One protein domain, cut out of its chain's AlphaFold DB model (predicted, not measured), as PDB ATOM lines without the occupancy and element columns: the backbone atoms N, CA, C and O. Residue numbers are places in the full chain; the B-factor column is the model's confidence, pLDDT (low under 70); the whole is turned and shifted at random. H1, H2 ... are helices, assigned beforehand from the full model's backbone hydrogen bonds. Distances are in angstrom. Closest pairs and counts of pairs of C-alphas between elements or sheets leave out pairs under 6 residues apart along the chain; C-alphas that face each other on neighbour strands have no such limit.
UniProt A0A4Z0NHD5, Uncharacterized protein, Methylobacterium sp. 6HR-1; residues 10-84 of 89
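What this domain is: This is residues 10 to 84 of the 89 residues of an uncharacterized protein of Methylobacterium sp. 6HR-1 (UniProt A0A4Z0NHD5). One long helix, H1, crosses a much shorter one, H3, at a steep tilt, and the still shorter H2 packs on H3 and comes close to H1 with its first residue, Asp 51. A long loop leaves the end of H1 and folds back to H2; its residues 35 to 40 stick out at one end of the model, while the link between H2 and H3 reaches the other end at Glu 64. The printed part has 75 residues with three named helices, H1, H2 and H3 in chain order, and no named strand; the class is all helix. It is only just loose, close to compact, with a radius of gyration of the C-alphas of 13.8 A, and is elongated, spanning 44 by 26 by 18 A.

Where its parts are: H1 is residues 10 to 32, 33.0 A from C-alpha 10 at (89.304, 50.153, -29.628) to C-alpha 32 at (113.589, 56.890, -8.279). H3 is residues 71 to 82, 16.6 A long, and ends with C-alpha 82 at (109.915, 39.289, -12.849). H2 is residues 51 to 59, 11.5 A long.

How they stand to each other: H1 touches H3 with residues 22 to 26 alone; the closest C-alphas, those of Thr 26 and Val 76, are 5.5 A apart. These two helices run the same way at a steep tilt of 58 degrees. H3 also touches H2, the closest C-alphas being those of Ala 54 and Leu 75 at 6.7 A. H2 and H3 run opposite ways at a steep tilt of 68 degrees, only just short of about perpendicular. H1 and H2 are close but not clearly touching, with the C-alphas of Leu 15 and Asp 51 at 7.8 A, and about perpendicular at 83 degrees. In H1, H2 and H3 every O i to N i+4 pair is within hydrogen-bond range.

The domain as a whole: The two C-alphas farthest apart, those of Glu 37 and Glu 64, are 45.0 A apart. The printed part has no cut. Both links are long: 18 residues from H1 to H2 and 11 from H2 to H3. Residues 35 to 40 stand free. The mean pLDDT of the printed part is 88.2, with residues 35 to 41 under 70.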
ATOM      1  N   ALA A  10      89.293  49.069 -30.607       95.88
ATOM      2  CA  ALA A  10      89.304  50.153 -29.628       95.88
ATOM      3  C   ALA A  10      89.732  49.615 -28.259       95.88
ATOM      4  O   ALA A  10      90.592  50.200 -27.604       95.88
ATOM      5  N   ALA A  11      89.219  48.440 -27.873       93.75
ATOM      6  CA  ALA A  11      89.614  47.814 -26.620       93.75
ATOM      7  C   ALA A  11      91.110  47.478 -26.576       93.75
ATOM      8  O   ALA A  11      91.772  47.714 -25.564       93.75
ATOM      9  N   ARG A  12      91.651  46.994 -27.697       94.25
ATOM     10  CA  ARG A  12      93.082  46.742 -27.868       94.25
ATOM     11  C   ARG A  12      93.905  48.019 -27.729       94.25
ATOM     12  O   ARG A  12      94.864  48.022 -26.975       94.25
ATOM     13  N   GLN A  13      93.524  49.100 -28.409       95.62
ATOM     14  CA  GLN A  13      94.245  50.377 -28.328       95.62
ATOM     15  C   GLN A  13      94.263  50.938 -26.906       95.62
ATOM     16  O   GLN A  13      95.319  51.332 -26.413       95.62
ATOM     17  N   THR A  14      93.119  50.932 -26.222       96.12
ATOM     18  CA  THR A  14      93.044  51.373 -24.827       96.12
ATOM     19  C   THR A  14      93.885  50.486 -23.912       96.12
ATOM     20  O   THR A  14      94.568  51.010 -23.035       96.12
ATOM     21  N   LEU A  15      93.882  49.162 -24.116       94.69
ATOM     22  CA  LEU A  15      94.734  48.255 -23.347       94.69
ATOM     23  C   LEU A  15      96.218  48.548 -23.585       94.69
ATOM     24  O   LEU A  15      96.963  48.700 -22.623       94.69
ATOM     25  N   THR A  16      96.642  48.700 -24.841       95.62
ATOM     26  CA  THR A  16      98.025  49.055 -25.180       95.62
ATOM     27  C   THR A  16      98.445  50.368 -24.519       95.62
ATOM     28  O   THR A  16      99.509  50.420 -23.908       95.62
ATOM     29  N   ALA A  17      97.607  51.409 -24.583       96.69
ATOM     30  CA  ALA A  17      97.894  52.695 -23.947       96.69
ATOM     31  C   ALA A  17      98.014  52.569 -22.420       96.69
ATOM     32  O   ALA A  17      98.938  53.112 -21.818       96.69
ATOM     33  N   TYR A  18      97.114  51.805 -21.796       96.19
ATOM     34  CA  TYR A  18      97.171  51.530 -20.365       96.19
ATOM     35  C   TYR A  18      98.464  50.793 -19.974       96.19
ATOM     36  O   TYR A  18      99.161  51.227 -19.059       96.19
ATOM     37  N   LEU A  19      98.824  49.718 -20.685       96.50
ATOM     38  CA  LEU A  19     100.037  48.943 -20.400       96.50
ATOM     39  C   LEU A  19     101.321  49.743 -20.659       96.50
ATOM     40  O   LEU A  19     102.276  49.603 -19.896       96.50
ATOM     41  N   ALA A  20     101.338  50.614 -21.671       96.56
ATOM     42  CA  ALA A  20     102.442  51.544 -21.894       96.56
ATOM     43  C   ALA A  20     102.633  52.475 -20.685       96.56
ATOM     44  O   ALA A  20     103.735  52.553 -20.144       96.56
ATOM     45  N   GLY A  21     101.549  53.079 -20.184       97.19
ATOM     46  CA  GLY A  21     101.593  53.919 -18.981       97.19
ATOM     47  C   GLY A  21     102.040  53.161 -17.724       97.19
ATOM     48  O   GLY A  21     102.812  53.685 -16.923       97.19
ATOM     49  N   VAL A  22     101.628  51.897 -17.560       97.25
ATOM     50  CA  VAL A  22     102.122  51.021 -16.478       97.25
ATOM     51  C   VAL A  22     103.629  50.765 -16.614       97.25
ATOM     52  O   VAL A  22     104.358  50.786 -15.617       97.25
ATOM     53  N   GLY A  23     104.111  50.544 -17.838       95.94
ATOM     54  CA  GLY A  23     105.531  50.368 -18.123       95.94
ATOM     55  C   GLY A  23     106.358  51.607 -17.779       95.94
ATOM     56  O   GLY A  23     107.371  51.494 -17.085       95.94
ATOM     57  N   GLU A  24     105.892  52.789 -18.187       95.44
ATOM     58  CA  GLU A  24     106.513  54.077 -17.857       95.44
ATOM     59  C   GLU A  24     106.540  54.324 -16.344       95.44
ATOM     60  O   GLU A  24     107.593  54.647 -15.790       95.44
ATOM     61  N   ALA A  25     105.419  54.089 -15.655       95.00
ATOM     62  CA  ALA A  25     105.336  54.210 -14.204       95.00
ATOM     63  C   ALA A  25     106.328  53.273 -13.498       95.00
ATOM     64  O   ALA A  25     107.035  53.689 -12.581       95.00
ATOM     65  N   THR A  26     106.447  52.024 -13.958       94.50
ATOM     66  CA  THR A  26     107.421  51.065 -13.409       94.50
ATOM     67  C   THR A  26     108.856  51.545 -13.623       94.50
ATOM     68  O   THR A  26     109.680  51.478 -12.709       94.50
ATOM     69  N   GLY A  27     109.163  52.076 -14.810       90.75
ATOM     70  CA  GLY A  27     110.457  52.686 -15.106       90.75
ATOM     71  C   GLY A  27     110.772  53.867 -14.187       90.75
ATOM     72  O   GLY A  27     111.889  53.959 -13.675       90.75
ATOM     73  N   ALA A  28     109.784  54.722 -13.908       91.00
ATOM     74  CA  ALA A  28     109.920  55.838 -12.977       91.00
ATOM     75  C   ALA A  28     110.207  55.365 -11.542       91.00
ATOM     76  O   ALA A  28     111.099  55.917 -10.897       91.00
ATOM     77  N   VAL A  29     109.537  54.306 -11.065       90.25
ATOM     78  CA  VAL A  29     109.826  53.696  -9.750       90.25
ATOM     79  C   VAL A  29     111.268  53.194  -9.687       90.25
ATOM     80  O   VAL A  29     111.998  53.520  -8.753       90.25
ATOM     81  N   VAL A  30     111.714  52.442 -10.700       89.12
ATOM     82  CA  VAL A  30     113.101  51.954 -10.759       89.12
ATOM     83  C   VAL A  30     114.085  53.120 -10.791       89.12
ATOM     84  O   VAL A  30     115.100  53.081 -10.102       89.12
ATOM     85  N   GLN A  31     113.803  54.176 -11.553       86.62
ATOM     86  CA  GLN A  31     114.680  55.340 -11.639       86.62
ATOM     87  C   GLN A  31     114.746  56.125 -10.319       86.62
ATOM     88  O   GLN A  31     115.831  56.574  -9.948       86.62
ATOM     89  N   ALA A  32     113.632  56.255  -9.597       86.88
ATOM     90  CA  ALA A  32     113.589  56.890  -8.279       86.88
ATOM     91  C   ALA A  32     114.365  56.090  -7.217       86.88
ATOM     92  O   ALA A  32     114.964  56.672  -6.319       86.88
ATOM     93  N   ALA A  33     114.404  54.764  -7.354       84.56
ATOM     94  CA  ALA A  33     115.099  53.858  -6.447       84.56
ATOM     95  C   ALA A  33     116.621  53.759  -6.671       84.56
ATOM     96  O   ALA A  33     117.309  53.100  -5.889       84.56
ATOM     97  N   ARG A  34     117.177  54.353  -7.742       77.31
ATOM     98  CA  ARG A  34     118.615  54.242  -8.051       77.31
ATOM     99  C   ARG A  34     119.449  55.010  -7.019       77.31
ATOM    100  O   ARG A  34     119.321  56.234  -6.944       77.31
ATOM    101  N   PRO A  35     120.351  54.345  -6.269       68.25
ATOM    102  CA  PRO A  35     121.286  55.043  -5.398       68.25
ATOM    103  C   PRO A  35     122.191  55.938  -6.244       68.25
ATOM    104  O   PRO A  35     122.694  55.500  -7.278       68.25
ATOM    105  N   ARG A  36     122.469  57.160  -5.774       65.75
ATOM    106  CA  ARG A  36     123.404  58.088  -6.444       65.75
ATOM    107  C   ARG A  36     124.821  57.514  -6.606       65.75
ATOM    108  O   ARG A  36     125.578  58.003  -7.432       65.75
ATOM    109  N   GLU A  37     125.158  56.478  -5.836       63.19
ATOM    110  CA  GLU A  37     126.522  55.966  -5.668       63.19
ATOM    111  C   GLU A  37     126.747  54.544  -6.221       63.19
ATOM    112  O   GLU A  37     127.880  54.066  -6.213       63.19
ATOM    113  N   ARG A  38     125.713  53.836  -6.714       56.19
ATOM    114  CA  ARG A  38     125.873  52.474  -7.271       56.19
ATOM    115  C   ARG A  38     125.434  52.399  -8.727       56.19
ATOM    116  O   ARG A  38     124.264  52.568  -9.050       56.19
ATOM    117  N   SER A  39     126.390  52.053  -9.585       55.41
ATOM    118  CA  SER A  39     126.221  51.782 -11.017       55.41
ATOM    119  C   SER A  39     125.684  50.376 -11.324       55.41
ATOM    120  O   SER A  39     125.417  50.062 -12.482       55.41
ATOM    121  N   SER A  40     125.511  49.514 -10.314       57.91
ATOM    122  CA  SER A  40     124.922  48.184 -10.493       57.91
ATOM    123  C   SER A  40     123.441  48.295 -10.857       57.91
ATOM    124  O   SER A  40     122.677  48.948 -10.142       57.91
ATOM    125  N   GLY A  41     123.027  47.629 -11.939       63.78
ATOM    126  CA  GLY A  41     121.631  47.586 -12.366       63.78
ATOM    127  C   GLY A  41     120.716  47.104 -11.239       63.78
ATOM    128  O   GLY A  41     120.927  46.031 -10.682       63.78
ATOM    129  N   LEU A  42     119.696  47.903 -10.902       79.25
ATOM    130  CA  LEU A  42     118.706  47.556  -9.873       79.25
ATOM    131  C   LEU A  42     117.933  46.277 -10.200       79.25
ATOM    132  O   LEU A  42     117.469  45.599  -9.289       79.25
ATOM    133  N   CYS A  43     117.787  45.967 -11.487       88.06
ATOM    134  CA  CYS A  43     117.045  44.827 -12.009       88.06
ATOM    135  C   CYS A  43     117.989  43.908 -12.787       88.06
ATOM    136  O   CYS A  43     118.920  44.380 -13.442       88.06
ATOM    137  N   ARG A  44     117.746  42.595 -12.721       87.31
ATOM    138  CA  ARG A  44     118.558  41.575 -13.406       87.31
ATOM    139  C   ARG A  44     118.262  41.504 -14.900       87.31
ATOM    140  O   ARG A  44     119.135  41.129 -15.674       87.31
ATOM    141  N   THR A  45     117.036  41.834 -15.294       88.62
ATOM    142  CA  THR A  45     116.589  41.829 -16.691       88.62
ATOM    143  C   THR A  45     115.824  43.109 -17.016       88.62
ATOM    144  O   THR A  45     115.485  43.891 -16.123       88.62
ATOM    145  N   ALA A  46     115.546  43.326 -18.303       88.75
ATOM    146  CA  ALA A  46     114.691  44.420 -18.747       88.75
ATOM    147  C   ALA A  46     113.276  44.305 -18.148       88.75
ATOM    148  O   ALA A  46     112.771  43.203 -17.911       88.75
ATOM    149  N   LEU A  47     112.647  45.460 -17.923       91.81
ATOM    150  CA  LEU A  47     111.235  45.557 -17.568       91.81
ATOM    151  C   LEU A  47     110.379  45.208 -18.790       91.81
ATOM    152  O   LEU A  47     110.716  45.588 -19.910       91.81
ATOM    153  N   GLY A  48     109.261  44.518 -18.575       92.50
ATOM    154  CA  GLY A  48     108.354  44.147 -19.656       92.50
ATOM    155  C   GLY A  48     106.952  43.814 -19.166       92.50
ATOM    156  O   GLY A  48     106.771  43.148 -18.137       92.50
ATOM    157  N   ILE A  49     105.970  44.283 -19.929       95.12
ATOM    158  CA  ILE A  49     104.554  43.994 -19.744       95.12
ATOM    159  C   ILE A  49     103.888  43.826 -21.107       95.12
ATOM    160  O   ILE A  49     104.163  44.576 -22.041       95.12
ATOM    161  N   ASP A  50     103.030  42.821 -21.203       92.06
ATOM    162  CA  ASP A  50     102.192  42.530 -22.358       92.06
ATOM    163  C   ASP A  50     100.809  42.057 -21.882       92.06
ATOM    164  O   ASP A  50     100.567  41.865 -20.681       92.06
ATOM    165  N   ASP A  51      99.894  41.866 -22.829       91.56
ATOM    166  CA  ASP A  51      98.524  41.428 -22.564       91.56
ATOM    167  C   ASP A  51      98.476  40.097 -21.791       91.56
ATOM    168  O   ASP A  51      97.618  39.902 -20.926       91.56
ATOM    169  N   GLY A  52      99.403  39.174 -22.070       91.25
ATOM    170  CA  GLY A  52      99.469  37.861 -21.428       91.25
ATOM    171  C   GLY A  52      99.903  37.952 -19.967       91.25
ATOM    172  O   GLY A  52      99.296  37.334 -19.087       91.25
ATOM    173  N   ALA A  53     100.916  38.767 -19.687       91.50
ATOM    174  CA  ALA A  53     101.347  39.091 -18.340       91.50
ATOM    175  C   ALA A  53     100.228  39.766 -17.541       91.50
ATOM    176  O   ALA A  53      99.949  39.341 -16.419       91.50
ATOM    177  N   ALA A  54      99.541  40.746 -18.134       92.75
ATOM    178  CA  ALA A  54      98.426  41.427 -17.488       92.75
ATOM    179  C   ALA A  54      97.268  40.465 -17.170       92.75
ATOM    180  O   ALA A  54      96.748  40.474 -16.055       92.75
ATOM    181  N   ARG A  55      96.910  39.572 -18.104       91.88
ATOM    182  CA  ARG A  55      95.882  38.533 -17.897       91.88
ATOM    183  C   ARG A  55      96.223  37.593 -16.758       91.88
ATOM    184  O   ARG A  55      95.360  37.296 -15.940       91.88
ATOM    185  N   ARG A  56      97.474  37.144 -16.681       91.88
ATOM    186  CA  ARG A  56      97.931  36.258 -15.606       91.88
ATOM    187  C   ARG A  56      97.811  36.927 -14.235       91.88
ATOM    188  O   ARG A  56      97.281  36.313 -13.316       91.88
ATOM    189  N   VAL A  57      98.276  38.171 -14.106       92.19
ATOM    190  CA  VAL A  57      98.259  38.908 -12.829       92.19
ATOM    191  C   VAL A  57      96.832  39.216 -12.392       92.19
ATOM    192  O   VAL A  57      96.440  38.895 -11.274       92.19
ATOM    193  N   LEU A  58      96.034  39.811 -13.279       89.44
ATOM    194  CA  LEU A  58      94.680  40.253 -12.943       89.44
ATOM    195  C   LEU A  58      93.695  39.078 -12.851       89.44
ATOM    196  O   LEU A  58      92.735  39.125 -12.084       89.44
ATOM    197  N   GLY A  59      93.958  37.993 -13.582       87.25
ATOM    198  CA  GLY A  59      93.190  36.754 -13.514       87.25
ATOM    199  C   GLY A  59      93.288  36.055 -12.157       87.25
ATOM    200  O   GLY A  59      92.309  35.442 -11.735       87.25
ATOM    201  N   ALA A  60      94.415  36.204 -11.450       87.06
ATOM    202  CA  ALA A  60      94.638  35.631 -10.120       87.06
ATOM    203  C   ALA A  60      93.838  36.329  -9.000       87.06
ATOM    204  O   ALA A  60      93.749  35.809  -7.889       87.06
ATOM    205  N   ILE A  61      93.240  37.491  -9.277       85.56
ATOM    206  CA  ILE A  61      92.402  38.218  -8.321       85.56
ATOM    207  C   ILE A  61      91.011  37.579  -8.287       85.56
ATOM    208  O   ILE A  61      90.363  37.429  -9.333       85.56
ATOM    209  N   ALA A  62      90.531  37.257  -7.081       79.81
ATOM    210  CA  ALA A  62      89.167  36.787  -6.852       79.81
ATOM    211  C   ALA A  62      88.149  37.761  -7.466       79.81
ATOM    212  O   ALA A  62      88.275  38.972  -7.282       79.81
ATOM    213  N   LEU A  63      87.145  37.234  -8.177       78.25
ATOM    214  CA  LEU A  63      86.199  38.026  -8.975       78.25
ATOM    215  C   LEU A  63      85.579  39.180  -8.173       78.25
ATOM    216  O   LEU A  63      85.538  40.308  -8.653       78.25
ATOM    217  N   GLU A  64      85.201  38.910  -6.924       81.12
ATOM    218  CA  GLU A  64      84.549  39.871  -6.026       81.12
ATOM    219  C   GLU A  64      85.459  41.031  -5.602       81.12
ATOM    220  O   GLU A  64      84.982  42.115  -5.298       81.12
ATOM    221  N   ARG A  65      86.783  40.843  -5.652       81.62
ATOM    222  CA  ARG A  65      87.769  41.875  -5.295       81.62
ATOM    223  C   ARG A  65      88.294  42.653  -6.495       81.62
ATOM    224  O   ARG A  65      89.025  43.624  -6.312       81.62
ATOM    225  N   ARG A  66      87.962  42.248  -7.727       80.25
ATOM    226  CA  ARG A  66      88.520  42.866  -8.944       80.25
ATOM    227  C   ARG A  66      88.133  44.333  -9.103       80.25
ATOM    228  O   ARG A  66      88.944  45.096  -9.610       80.25
ATOM    229  N   ALA A  67      86.932  44.720  -8.675       81.50
ATOM    230  CA  ALA A  67      86.468  46.106  -8.768       81.50
ATOM    231  C   ALA A  67      87.157  47.033  -7.749       81.50
ATOM    232  O   ALA A  67      87.337  48.216  -8.016       81.50
ATOM    233  N   GLU A  68      87.560  46.491  -6.599       85.38
ATOM    234  CA  GLU A  68      88.146  47.255  -5.490       85.38
ATOM    235  C   GLU A  68      89.678  47.265  -5.523       85.38
ATOM    236  O   GLU A  68      90.320  48.105  -4.894       85.38
ATOM    237  N   THR A  69      90.283  46.328  -6.257       86.56
ATOM    238  CA  THR A  69      91.736  46.181  -6.311       86.56
ATOM    239  C   THR A  69      92.307  46.970  -7.490       86.56
ATOM    240  O   THR A  69      92.031  46.627  -8.642       86.56
ATOM    241  N   PRO A  70      93.147  47.996  -7.258       91.25
ATOM    242  CA  PRO A  70      93.736  48.761  -8.347       91.25
ATOM    243  C   PRO A  70      94.702  47.883  -9.155       91.25
ATOM    244  O   PRO A  70      95.639  47.294  -8.616       91.25
ATOM    245  N   ALA A  71      94.498  47.821 -10.472       92.44
ATOM    246  CA  ALA A  71      95.310  46.994 -11.365       92.44
ATOM    247  C   ALA A  71      96.767  47.482 -11.467       92.44
ATOM    248  O   ALA A  71      97.690  46.670 -11.470       92.44
ATOM    249  N   THR A  72      96.992  48.801 -11.505       94.94
ATOM    250  CA  THR A  72      98.324  49.379 -11.761       94.94
ATOM    251  C   THR A  72      99.374  48.946 -10.728       94.94
ATOM    252  O   THR A  72     100.404  48.424 -11.153       94.94
ATOM    253  N   PRO A  73      99.150  49.062  -9.401       93.88
ATOM    254  CA  PRO A  73     100.123  48.599  -8.408       93.88
ATOM    255  C   PRO A  73     100.465  47.109  -8.521       93.88
ATOM    256  O   PRO A  73     101.620  46.735  -8.327       93.88
ATOM    257  N   LEU A  74      99.494  46.260  -8.876       94.44
ATOM    258  CA  LEU A  74      99.729  44.825  -9.049       94.44
ATOM    259  C   LEU A  74     100.621  44.532 -10.253       94.44
ATOM    260  O   LEU A  74     101.540  43.721 -10.160       94.44
ATOM    261  N   LEU A  75     100.364  45.206 -11.375       95.81
ATOM    262  CA  LEU A  75     101.163  45.053 -12.589       95.81
ATOM    263  C   LEU A  75     102.588  45.584 -12.392       95.81
ATOM    264  O   LEU A  75     103.539  44.919 -12.793       95.81
ATOM    265  N   VAL A  76     102.747  46.726 -11.717       95.69
ATOM    266  CA  VAL A  76     104.065  47.273 -11.350       95.69
ATOM    267  C   VAL A  76     104.829  46.276 -10.471       95.69
ATOM    268  O   VAL A  76     105.978  45.951 -10.768       95.69
ATOM    269  N   ALA A  77     104.196  45.741  -9.422       93.31
ATOM    270  CA  ALA A  77     104.824  44.771  -8.525       93.31
ATOM    271  C   ALA A  77     105.264  43.494  -9.262       93.31
ATOM    272  O   ALA A  77     106.390  43.028  -9.081       93.31
ATOM    273  N   ASP A  78     104.414  42.960 -10.138       95.00
ATOM    274  CA  ASP A  78     104.730  41.796 -10.969       95.00
ATOM    275  C   ASP A  78     105.884  42.070 -11.953       95.00
ATOM    276  O   ASP A  78     106.792  41.245 -12.077       95.00
ATOM    277  N   MET A  79     105.916  43.240 -12.602       95.62
ATOM    278  CA  MET A  79     107.030  43.637 -13.472       95.62
ATOM    279  C   MET A  79     108.356  43.698 -12.711       95.62
ATOM    280  O   MET A  79     109.356  43.149 -13.177       95.62
ATOM    281  N   LEU A  80     108.364  44.334 -11.536       94.06
ATOM    282  CA  LEU A  80     109.549  44.448 -10.684       94.06
ATOM    283  C   LEU A  80     110.036  43.071 -10.219       94.06
ATOM    284  O   LEU A  80     111.233  42.779 -10.297       94.06
ATOM    285  N   ALA A  81     109.112  42.207  -9.789       93.38
ATOM    286  CA  ALA A  81     109.417  40.852  -9.345       93.38
ATOM    287  C   ALA A  81     110.016  40.004 -10.479       93.38
ATOM    288  O   ALA A  81     111.075  39.396 -10.296       93.38
ATOM    289  N   ARG A  82     109.399  40.012 -11.672       94.12
ATOM    290  CA  ARG A  82     109.915  39.289 -12.849       94.12
ATOM    291  C   ARG A  82     111.271  39.803 -13.306       94.12
ATOM    292  O   ARG A  82     112.140  39.002 -13.639       94.12
ATOM    293  N   ALA A  83     111.467  41.120 -13.283       93.12
ATOM    294  CA  ALA A  83     112.747  41.730 -13.627       93.12
ATOM    295  C   ALA A  83     113.819  41.531 -12.541       93.12
ATOM    296  O   ALA A  83     114.992  41.867 -12.735       93.12
ATOM    297  N   GLY A  84     113.441  40.969 -11.389       91.94
ATOM    298  CA  GLY A  84     114.346  40.716 -10.283       91.94
ATOM    299  C   GLY A  84     114.887  41.991  -9.652       91.94
ATOM    300  O   GLY A  84     116.035  41.984  -9.199       91.94
TER     301      GLY A  84